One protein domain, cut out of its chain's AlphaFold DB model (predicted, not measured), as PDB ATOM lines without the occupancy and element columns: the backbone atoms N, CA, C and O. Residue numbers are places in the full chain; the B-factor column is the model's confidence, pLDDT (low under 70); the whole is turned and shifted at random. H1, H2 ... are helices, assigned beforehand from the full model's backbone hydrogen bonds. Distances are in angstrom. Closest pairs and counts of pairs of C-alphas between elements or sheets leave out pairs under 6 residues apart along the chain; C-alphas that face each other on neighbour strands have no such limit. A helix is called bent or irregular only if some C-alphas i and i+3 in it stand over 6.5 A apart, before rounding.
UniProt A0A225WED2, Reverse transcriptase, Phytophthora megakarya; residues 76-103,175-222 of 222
ATOM      1  N   PRO A  76       8.567 136.744 130.100       53.72
ATOM      2  CA  PRO A  76       9.180 136.843 131.432       53.72
ATOM      3  C   PRO A  76       8.437 136.097 132.553       53.72
ATOM      4  O   PRO A  76       8.897 136.107 133.685       53.72
ATOM      5  N   ASP A  77       7.293 135.472 132.271       53.50
ATOM      6  CA  ASP A  77       6.339 135.045 133.305       53.50
ATOM      7  C   ASP A  77       6.383 133.528 133.607       53.50
ATOM      8  O   ASP A  77       6.018 133.068 134.693       53.50
ATOM      9  N   LEU A  78       6.860 132.705 132.662       53.06
ATOM     10  CA  LEU A  78       6.809 131.239 132.797       53.06
ATOM     11  C   LEU A  78       8.074 130.634 133.417       53.06
ATOM     12  O   LEU A  78       7.973 129.698 134.216       53.06
ATOM     13  N   SER A  79       9.258 131.152 133.076       55.94
ATOM     14  CA  SER A  79      10.530 130.688 133.651       55.94
ATOM     15  C   SER A  79      10.605 130.994 135.147       55.94
ATOM     16  O   SER A  79      10.965 130.115 135.935       55.94
ATOM     17  N   ASP A  80      10.149 132.186 135.543       64.81
ATOM     18  CA  ASP A  80      10.047 132.611 136.938       64.81
ATOM     19  C   ASP A  80       9.188 131.635 137.750       64.81
ATOM     20  O   ASP A  80       9.598 131.174 138.814       64.81
ATOM     21  N   THR A  81       8.052 131.194 137.209       80.44
ATOM     22  CA  THR A  81       7.174 130.233 137.891       80.44
ATOM     23  C   THR A  81       7.845 128.861 138.091       80.44
ATOM     24  O   THR A  81       7.705 128.237 139.150       80.44
ATOM     25  N   ARG A  82       8.611 128.377 137.100       86.56
ATOM     26  CA  ARG A  82       9.304 127.072 137.155       86.56
ATOM     27  C   ARG A  82      10.454 127.071 138.165       86.56
ATOM     28  O   ARG A  82      10.590 126.112 138.930       86.56
ATOM     29  N   VAL A  83      11.252 128.138 138.183       90.69
ATOM     30  CA  VAL A  83      12.406 128.282 139.084       90.69
ATOM     31  C   VAL A  83      11.955 128.581 140.514       90.69
ATOM     32  O   VAL A  83      12.470 127.964 141.445       90.69
ATOM     33  N   GLN A  84      10.935 129.421 140.711       90.69
ATOM     34  CA  GLN A  84      10.380 129.707 142.042       90.69
ATOM     35  C   GLN A  84       9.848 128.446 142.736       90.69
ATOM     36  O   GLN A  84       9.988 128.284 143.951       90.69
ATOM     37  N   ARG A  85       9.250 127.517 141.976       93.12
ATOM     38  CA  ARG A  85       8.828 126.220 142.523       93.12
ATOM     39  C   ARG A  85      10.026 125.410 143.029       93.12
ATOM     40  O   ARG A  85       9.941 124.849 144.120       93.12
ATOM     41  N   LEU A  86      11.126 125.370 142.271       93.50
ATOM     42  CA  LEU A  86      12.361 124.700 142.695       93.50
ATOM     43  C   LEU A  86      12.958 125.364 143.945       93.50
ATOM     44  O   LEU A  86      13.352 124.666 144.873       93.50
ATOM     45  N   GLU A  87      12.998 126.695 143.989       93.75
ATOM     46  CA  GLU A  87      13.521 127.465 145.123       93.75
ATOM     47  C   GLU A  87      12.756 127.174 146.417       93.75
ATOM     48  O   GLU A  87      13.361 126.853 147.439       93.75
ATOM     49  N   ARG A  88      11.420 127.151 146.359       92.69
ATOM     50  CA  ARG A  88      10.581 126.802 147.514       92.69
ATOM     51  C   ARG A  88      10.875 125.400 148.053       92.69
ATOM     52  O   ARG A  88      10.903 125.207 149.271       92.69
ATOM     53  N   GLU A  89      11.063 124.419 147.171       91.19
ATOM     54  CA  GLU A  89      11.406 123.053 147.584       91.19
ATOM     55  C   GLU A  89      12.828 122.963 148.133       91.19
ATOM     56  O   GLU A  89      13.052 122.305 149.149       91.19
ATOM     57  N   TYR A  90      13.777 123.676 147.530       90.94
ATOM     58  CA  TYR A  90      15.139 123.762 148.038       90.94
ATOM     59  C   TYR A  90      15.173 124.329 149.461       90.94
ATOM     60  O   TYR A  90      15.747 123.710 150.356       90.94
ATOM     61  N   GLU A  91      14.493 125.450 149.710       90.88
ATOM     62  CA  GLU A  91      14.384 126.017 151.053       90.88
ATOM     63  C   GLU A  91      13.714 125.050 152.034       90.88
ATOM     64  O   GLU A  91      14.151 124.925 153.177       90.88
ATOM     65  N   ARG A  92      12.655 124.348 151.603       89.00
ATOM     66  CA  ARG A  92      11.972 123.342 152.428       89.00
ATOM     67  C   ARG A  92      12.936 122.249 152.872       89.00
ATOM     68  O   ARG A  92      12.984 121.950 154.060       89.00
ATOM     69  N   VAL A  93      13.708 121.695 151.940       85.31
ATOM     70  CA  VAL A  93      14.702 120.659 152.233       85.31
ATOM     71  C   VAL A  93      15.792 121.205 153.152       85.31
ATOM     72  O   VAL A  93      16.124 120.568 154.147       85.31
ATOM     73  N   MET A  94      16.318 122.400 152.876       82.00
ATOM     74  CA  MET A  94      17.385 122.991 153.684       82.00
ATOM     75  C   MET A  94      16.955 123.253 155.132       82.00
ATOM     76  O   MET A  94      17.757 123.016 156.034       82.00
ATOM     77  N   ARG A  95      15.702 123.664 155.372       79.44
ATOM     78  CA  ARG A  95      15.155 123.810 156.734       79.44
ATOM     79  C   ARG A  95      15.111 122.465 157.463       79.44
ATOM     80  O   ARG A  95      15.756 122.343 158.496       79.44
ATOM     81  N   VAL A  96      14.516 121.445 156.832       66.38
ATOM     82  CA  VAL A  96      14.430 120.072 157.375       66.38
ATOM     83  C   VAL A  96      15.803 119.519 157.755       66.38
ATOM     84  O   VAL A  96      15.948 118.876 158.790       66.38
ATOM     85  N   THR A  97      16.849 119.813 156.973       57.25
ATOM     86  CA  THR A  97      18.192 119.329 157.321       57.25
ATOM     87  C   THR A  97      18.768 119.964 158.585       57.25
ATOM     88  O   THR A  97      19.563 119.305 159.237       57.25
ATOM     89  N   VAL A  98      18.390 121.190 158.974       57.09
ATOM     90  CA  VAL A  98      18.845 121.784 160.249       57.09
ATOM     91  C   VAL A  98      18.228 121.056 161.438       57.09
ATOM     92  O   VAL A  98      18.905 120.855 162.439       57.09
ATOM     93  N   GLU A  99      16.982 120.605 161.307       54.00
ATOM     94  CA  GLU A  99      16.297 119.832 162.342       54.00
ATOM     95  C   GLU A  99      16.756 118.356 162.392       54.00
ATOM     96  O   GLU A  99      16.732 117.739 163.453       54.00
ATOM     97  N   GLU A 100      17.234 117.782 161.278       51.50
ATOM     98  CA  GLU A 100      17.811 116.423 161.242       51.50
ATOM     99  C   GLU A 100      19.287 116.347 161.683       51.50
ATOM    100  O   GLU A 100      19.778 115.252 161.968       51.50
ATOM    101  N   LEU A 101      20.009 117.474 161.772       52.12
ATOM    102  CA  LEU A 101      21.391 117.520 162.286       52.12
ATOM    103  C   LEU A 101      21.500 117.180 163.785       52.12
ATOM    104  O   LEU A 101      22.607 116.927 164.261       52.12
ATOM    105  N   ASP A 102      20.375 117.121 164.501       53.84
ATOM    106  CA  ASP A 102      20.297 116.657 165.891       53.84
ATOM    107  C   ASP A 102      20.284 115.115 166.011       53.84
ATOM    108  O   ASP A 102      20.262 114.575 167.118       53.84
ATOM    109  N   MET A 103      20.295 114.380 164.890       55.59
ATOM    110  CA  MET A 103      20.319 112.915 164.875       55.59
ATOM    111  C   MET A 103      21.734 112.368 164.642       55.59
ATOM    112  O   MET A 103      22.445 112.789 163.727       55.59
ATOM    113  N   ILE A 175       6.963 102.589 137.772       88.50
ATOM    114  CA  ILE A 175       7.849 102.303 138.896       88.50
ATOM    115  C   ILE A 175       8.248 103.628 139.543       88.50
ATOM    116  O   ILE A 175       8.880 104.482 138.918       88.50
ATOM    117  N   ALA A 176       7.918 103.766 140.826       89.19
ATOM    118  CA  ALA A 176       8.300 104.904 141.648       89.19
ATOM    119  C   ALA A 176       9.423 104.513 142.620       89.19
ATOM    120  O   ALA A 176       9.186 103.938 143.686       89.19
ATOM    121  N   LEU A 177      10.670 104.812 142.257       87.75
ATOM    122  CA  LEU A 177      11.826 104.542 143.108       87.75
ATOM    123  C   LEU A 177      12.027 105.658 144.139       87.75
ATOM    124  O   LEU A 177      12.008 106.849 143.829       87.75
ATOM    125  N   ARG A 178      12.298 105.265 145.388       84.25
ATOM    126  CA  ARG A 178      12.586 106.212 146.469       84.25
ATOM    127  C   ARG A 178      13.953 106.877 146.265       84.25
ATOM    128  O   ARG A 178      14.969 106.195 146.121       84.25
ATOM    129  N   ALA A 179      13.986 108.208 146.334       82.94
ATOM    130  CA  ALA A 179      15.228 108.976 146.313       82.94
ATOM    131  C   ALA A 179      16.096 108.690 147.551       82.94
ATOM    132  O   ALA A 179      15.595 108.498 148.663       82.94
ATOM    133  N   ARG A 180      17.419 108.677 147.360       81.69
ATOM    134  CA  ARG A 180      18.393 108.557 148.455       81.69
ATOM    135  C   ARG A 180      18.719 109.943 149.009       81.69
ATOM    136  O   ARG A 180      18.739 110.912 148.255       81.69
ATOM    137  N   GLN A 181      18.995 110.032 150.311       81.94
ATOM    138  CA  GLN A 181      19.424 111.290 150.927       81.94
ATOM    139  C   GLN A 181      20.737 111.779 150.302       81.94
ATOM    140  O   GLN A 181      21.700 111.022 150.152       81.94
ATOM    141  N   ILE A 182      20.771 113.064 149.959       82.75
ATOM    142  CA  ILE A 182      21.950 113.759 149.448       82.75
ATOM    143  C   ILE A 182      22.520 114.580 150.601       82.75
ATOM    144  O   ILE A 182      21.799 115.356 151.223       82.75
ATOM    145  N   ALA A 183      23.815 114.434 150.884       82.25
ATOM    146  CA  ALA A 183      24.457 115.222 151.934       82.25
ATOM    147  C   ALA A 183      24.304 116.728 151.658       82.25
ATOM    148  O   ALA A 183      24.553 117.169 150.534       82.25
ATOM    149  N   SER A 184      23.991 117.525 152.684       81.75
ATOM    150  CA  SER A 184      23.637 118.948 152.534       81.75
ATOM    151  C   SER A 184      24.703 119.768 151.804       81.75
ATOM    152  O   SER A 184      24.385 120.633 150.993       81.75
ATOM    153  N   ARG A 185      25.986 119.418 151.982       81.50
ATOM    154  CA  ARG A 185      27.119 120.031 151.260       81.50
ATOM    155  C   ARG A 185      27.034 119.922 149.729       81.50
ATOM    156  O   ARG A 185      27.684 120.690 149.029       81.50
ATOM    157  N   TYR A 186      26.272 118.961 149.206       84.94
ATOM    158  CA  TYR A 186      26.067 118.763 147.772       84.94
ATOM    159  C   TYR A 186      24.735 119.321 147.273       84.94
ATOM    160  O   TYR A 186      24.626 119.572 146.077       84.94
ATOM    161  N   LEU A 187      23.759 119.582 148.152       86.38
ATOM    162  CA  LEU A 187      22.445 120.105 147.758       86.38
ATOM    163  C   LEU A 187      22.541 121.449 147.036       86.38
ATOM    164  O   LEU A 187      21.817 121.659 146.070       86.38
ATOM    165  N   VAL A 188      23.478 122.318 147.429       88.38
ATOM    166  CA  VAL A 188      23.738 123.584 146.717       88.38
ATOM    167  C   VAL A 188      24.089 123.319 145.250       88.38
ATOM    168  O   VAL A 188      23.534 123.940 144.354       88.38
ATOM    169  N   LYS A 189      24.964 122.342 144.975       87.69
ATOM    170  CA  LYS A 189      25.358 122.000 143.599       87.69
ATOM    171  C   LYS A 189      24.211 121.382 142.801       87.69
ATOM    172  O   LYS A 189      24.106 121.641 141.608       87.69
ATOM    173  N   VAL A 190      23.364 120.577 143.448       89.75
ATOM    174  CA  VAL A 190      22.158 120.011 142.818       89.75
ATOM    175  C   VAL A 190      21.199 121.110 142.423       89.75
ATOM    176  O   VAL A 190      20.727 121.116 141.296       89.75
ATOM    177  N   TYR A 191      20.927 122.031 143.345       91.69
ATOM    178  CA  TYR A 191      20.027 123.147 143.107       91.69
ATOM    179  C   TYR A 191      20.495 123.983 141.917       91.69
ATOM    180  O   TYR A 191      19.724 124.184 140.986       91.69
ATOM    181  N   GLU A 192      21.771 124.374 141.890       92.88
ATOM    182  CA  GLU A 192      22.340 125.140 140.777       92.88
ATOM    183  C   GLU A 192      22.258 124.389 139.440       92.88
ATOM    184  O   GLU A 192      21.973 124.988 138.405       92.88
ATOM    185  N   LEU A 193      22.481 123.069 139.444       91.94
ATOM    186  CA  LEU A 193      22.342 122.248 138.242       91.94
ATOM    187  C   LEU A 193      20.885 122.193 137.765       91.94
ATOM    188  O   LEU A 193      20.615 122.472 136.601       91.94
ATOM    189  N   LEU A 194      19.948 121.856 138.654       92.75
ATOM    190  CA  LEU A 194      18.526 121.752 138.322       92.75
ATOM    191  C   LEU A 194      17.951 123.096 137.874       92.75
ATOM    192  O   LEU A 194      17.173 123.135 136.928       92.75
ATOM    193  N   LYS A 195      18.365 124.193 138.513       93.50
ATOM    194  CA  LYS A 195      17.978 125.550 138.134       93.50
ATOM    195  C   LYS A 195      18.399 125.855 136.701       93.50
ATOM    196  O   LYS A 195      17.549 126.228 135.903       93.50
ATOM    197  N   LYS A 196      19.665 125.608 136.353       93.62
ATOM    198  CA  LYS A 196      20.159 125.808 134.984       93.62
ATOM    199  C   LYS A 196      19.409 124.951 133.970       93.62
ATOM    200  O   LYS A 196      19.027 125.466 132.934       93.62
ATOM    201  N   LEU A 197      19.161 123.675 134.276       93.19
ATOM    202  CA  LEU A 197      18.416 122.785 133.379       93.19
ATOM    203  C   LEU A 197      16.960 123.244 133.167       93.19
ATOM    204  O   LEU A 197      16.429 123.091 132.069       93.19
ATOM    205  N   LEU A 198      16.319 123.807 134.198       92.50
ATOM    206  CA  LEU A 198      14.980 124.402 134.091       92.50
ATOM    207  C   LEU A 198      14.998 125.704 133.282       92.50
ATOM    208  O   LEU A 198      14.101 125.927 132.473       92.50
ATOM    209  N   GLU A 199      16.003 126.557 133.497       90.50
ATOM    210  CA  GLU A 199      16.189 127.817 132.764       90.50
ATOM    211  C   GLU A 199      16.451 127.570 131.276       90.50
ATOM    212  O   GLU A 199      15.900 128.278 130.438       90.50
ATOM    213  N   THR A 200      17.232 126.539 130.936       90.69
ATOM    214  CA  THR A 200      17.473 126.132 129.544       90.69
ATOM    215  C   THR A 200      16.302 125.363 128.933       90.69
ATOM    216  O   THR A 200      16.374 125.003 127.766       90.69
ATOM    217  N   GLY A 201      15.258 125.041 129.704       86.75
ATOM    218  CA  GLY A 201      14.125 124.241 129.230       86.75
ATOM    219  C   GLY A 201      14.464 122.778 128.919       86.75
ATOM    220  O   GLY A 201      13.653 122.093 128.308       86.75
ATOM    221  N   LEU A 202      15.629 122.285 129.360       89.69
ATOM    222  CA  LEU A 202      16.043 120.889 129.157       89.69
ATOM    223  C   LEU A 202      15.239 119.920 130.028       89.69
ATOM    224  O   LEU A 202      15.130 118.740 129.705       89.69
ATOM    225  N   ILE A 203      14.714 120.410 131.152       90.75
ATOM    226  CA  ILE A 203      13.817 119.663 132.030       90.75
ATOM    227  C   ILE A 203      12.605 120.519 132.392       90.75
ATOM    228  O   ILE A 203      12.659 121.750 132.374       90.75
ATOM    229  N   GLU A 204      11.530 119.856 132.803       90.81
ATOM    230  CA  GLU A 204      10.323 120.493 133.315       90.81
ATOM    231  C   GLU A 204       9.787 119.769 134.551       90.81
ATOM    232  O   GLU A 204      10.180 118.644 134.872       90.81
ATOM    233  N   HIS A 205       8.893 120.438 135.280       89.75
ATOM    234  CA  HIS A 205       8.194 119.795 136.387       89.75
ATOM    235  C   HIS A 205       7.196 118.784 135.833       89.75
ATOM    236  O   HIS A 205       6.375 119.131 134.991       89.75
ATOM    237  N   SER A 206       7.231 117.566 136.364       88.31
ATOM    238  CA  SER A 206       6.349 116.476 135.954       88.31
ATOM    239  C   SER A 206       5.506 115.986 137.131       88.31
ATOM    240  O   SER A 206       5.977 115.956 138.269       88.31
ATOM    241  N   GLU A 207       4.267 115.588 136.845       89.25
ATOM    242  CA  GLU A 207       3.375 114.866 137.767       89.25
ATOM    243  C   GLU A 207       3.309 113.365 137.423       89.25
ATOM    244  O   GLU A 207       2.347 112.681 137.757       89.25
ATOM    245  N   SER A 208       4.331 112.855 136.727       85.88
ATOM    246  CA  SER A 208       4.432 111.448 136.343       85.88
ATOM    247  C   SER A 208       4.445 110.517 137.556       85.88
ATOM    248  O   SER A 208       5.114 110.773 138.559       85.88
ATOM    249  N   GLU A 209       3.764 109.379 137.422       89.38
ATOM    250  CA  GLU A 209       3.837 108.274 138.383       89.38
ATOM    251  C   GLU A 209       5.202 107.557 138.337       89.38
ATOM    252  O   GLU A 209       5.560 106.824 139.261       89.38
ATOM    253  N   TRP A 210       5.992 107.788 137.280       89.94
ATOM    254  CA  TRP A 210       7.357 107.280 137.148       89.94
ATOM    255  C   TRP A 210       8.342 108.156 137.916       89.94
ATOM    256  O   TRP A 210       8.443 109.358 137.669       89.94
ATOM    257  N   LEU A 211       9.140 107.541 138.793       90.62
ATOM    258  CA  LEU A 211      10.187 108.240 139.536       90.62
ATOM    259  C   LEU A 211      11.495 107.455 139.496       90.62
ATOM    260  O   LEU A 211      11.566 106.312 139.949       90.62
ATOM    261  N   SER A 212      12.548 108.119 139.026       86.94
ATOM    262  CA  SER A 212      13.921 107.612 139.024       86.94
ATOM    263  C   SER A 212      14.777 108.431 139.994       86.94
ATOM    264  O   SER A 212      14.697 109.662 139.991       86.94
ATOM    265  N   PRO A 213      15.609 107.799 140.840       86.38
ATOM    266  CA  PRO A 213      16.406 108.522 141.816       86.38
ATOM    267  C   PRO A 213      17.543 109.269 141.112       86.38
ATOM    268  O   PRO A 213      18.295 108.687 140.331       86.38
ATOM    269  N   ILE A 214      17.718 110.549 141.442       83.31
ATOM    270  CA  ILE A 214      18.852 111.343 140.962       83.31
ATOM    271  C   ILE A 214      20.076 111.030 141.827       83.31
ATOM    272  O   ILE A 214      20.022 111.099 143.057       83.31
ATOM    273  N   VAL A 215      21.193 110.704 141.179       82.00
ATOM    274  CA  VAL A 215      22.480 110.454 141.834       82.00
ATOM    275  C   VAL A 215      23.501 111.457 141.317       82.00
ATOM    276  O   VAL A 215      23.619 111.674 140.115       82.00
ATOM    277  N   ILE A 216      24.261 112.059 142.230       78.94
ATOM    278  CA  ILE A 216      25.327 113.004 141.887       78.94
ATOM    279  C   ILE A 216      26.655 112.274 141.971       78.94
ATOM    280  O   ILE A 216      26.985 111.684 143.002       78.94
ATOM    281  N   VAL A 217      27.449 112.385 140.915       83.25
ATOM    282  CA  VAL A 217      28.823 111.894 140.892       83.25
ATOM    283  C   VAL A 217      29.755 113.093 140.785       83.25
ATOM    284  O   VAL A 217      29.645 113.894 139.863       83.25
ATOM    285  N   LEU A 218      30.676 113.226 141.740       79.44
ATOM    286  CA  LEU A 218      31.711 114.254 141.680       79.44
ATOM    287  C   LEU A 218      32.831 113.780 140.761       79.44
ATOM    288  O   LEU A 218      33.494 112.777 141.040       79.44
ATOM    289  N   LYS A 219      33.064 114.511 139.676       84.19
ATOM    290  CA  LYS A 219      34.178 114.239 138.774       84.19
ATOM    291  C   LYS A 219      35.463 114.841 139.350       84.19
ATOM    292  O   LYS A 219      35.438 115.872 140.017       84.19
ATOM    293  N   LYS A 220      36.612 114.212 139.072       82.62
ATOM    294  CA  LYS A 220      37.934 114.655 139.567       82.62
ATOM    295  C   LYS A 220      38.294 116.106 139.205       82.62
ATOM    296  O   LYS A 220      39.116 116.689 139.901       82.62
ATOM    297  N   ASN A 221      37.676 116.672 138.164       78.12
ATOM    298  CA  ASN A 221      38.009 117.997 137.629       78.12
ATOM    299  C   ASN A 221      36.881 119.035 137.785       78.12
ATOM    300  O   ASN A 221      36.976 120.100 137.181       78.12
ATOM    301  N   GLY A 222      35.854 118.750 138.597       56.44
ATOM    302  CA  GLY A 222      34.638 119.570 138.671       56.44
ATOM    303  C   GLY A 222      33.566 119.027 137.752       56.44
ATOM    304  O   GLY A 222      33.758 119.109 136.521       56.44
TER     305      GLY A 222
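AT A GLANCE: This is residues 76 to 103 and 175 to 222 of the 222 residues of the protein "Reverse transcriptase" of Phytophthora megakarya (UniProt A0A225WED2). Two helices, H1 and the shorter H2, lie side by side and run opposite ways. Beside this pair, residues 175 to 183 lead into H2, while residues 200 to 222, with no named element, swing away from H2, turn and fold back past its side away from H1. The printed part has 76 residues, in the order H1, H2, with no named strand; it is all helix, only just loose, close to compact, with radius of gyration of the C-alphas 14.0 A and spans of 41 by 33 by 27 A.

HOW THE PARTS SIT: H1, residues 78 to 100, touches H2, residues 184 to 199, at a shallow tilt of 9 degrees, opposite ways; their closest C-alphas, Val 83 and Lys 195, are 6.3 A apart. O i to N i+4 pairs are within hydrogen-bond range in 17 of 19 for H1 and 10 of 12 for H2.

IN THESE COORDINATES: H1 measures 33.9 A from C-alpha 78 at (6.809, 131.239, 132.797). H2 measures 22.9 A, ending at C-alpha 199 (16.189, 127.817, 132.764); it is only just irregular, C-alphas 185 and 188 being 6.7 A apart.

THE WHOLE: The farthest C-alphas, Pro 76 and Met 103, are 42.6 A apart. The link across the cut lacks residues 104 to 174, a C-alpha gap of 30.7 A. The pLDDT is under 70 at residues 76 to 80, 96 to 103 and 222.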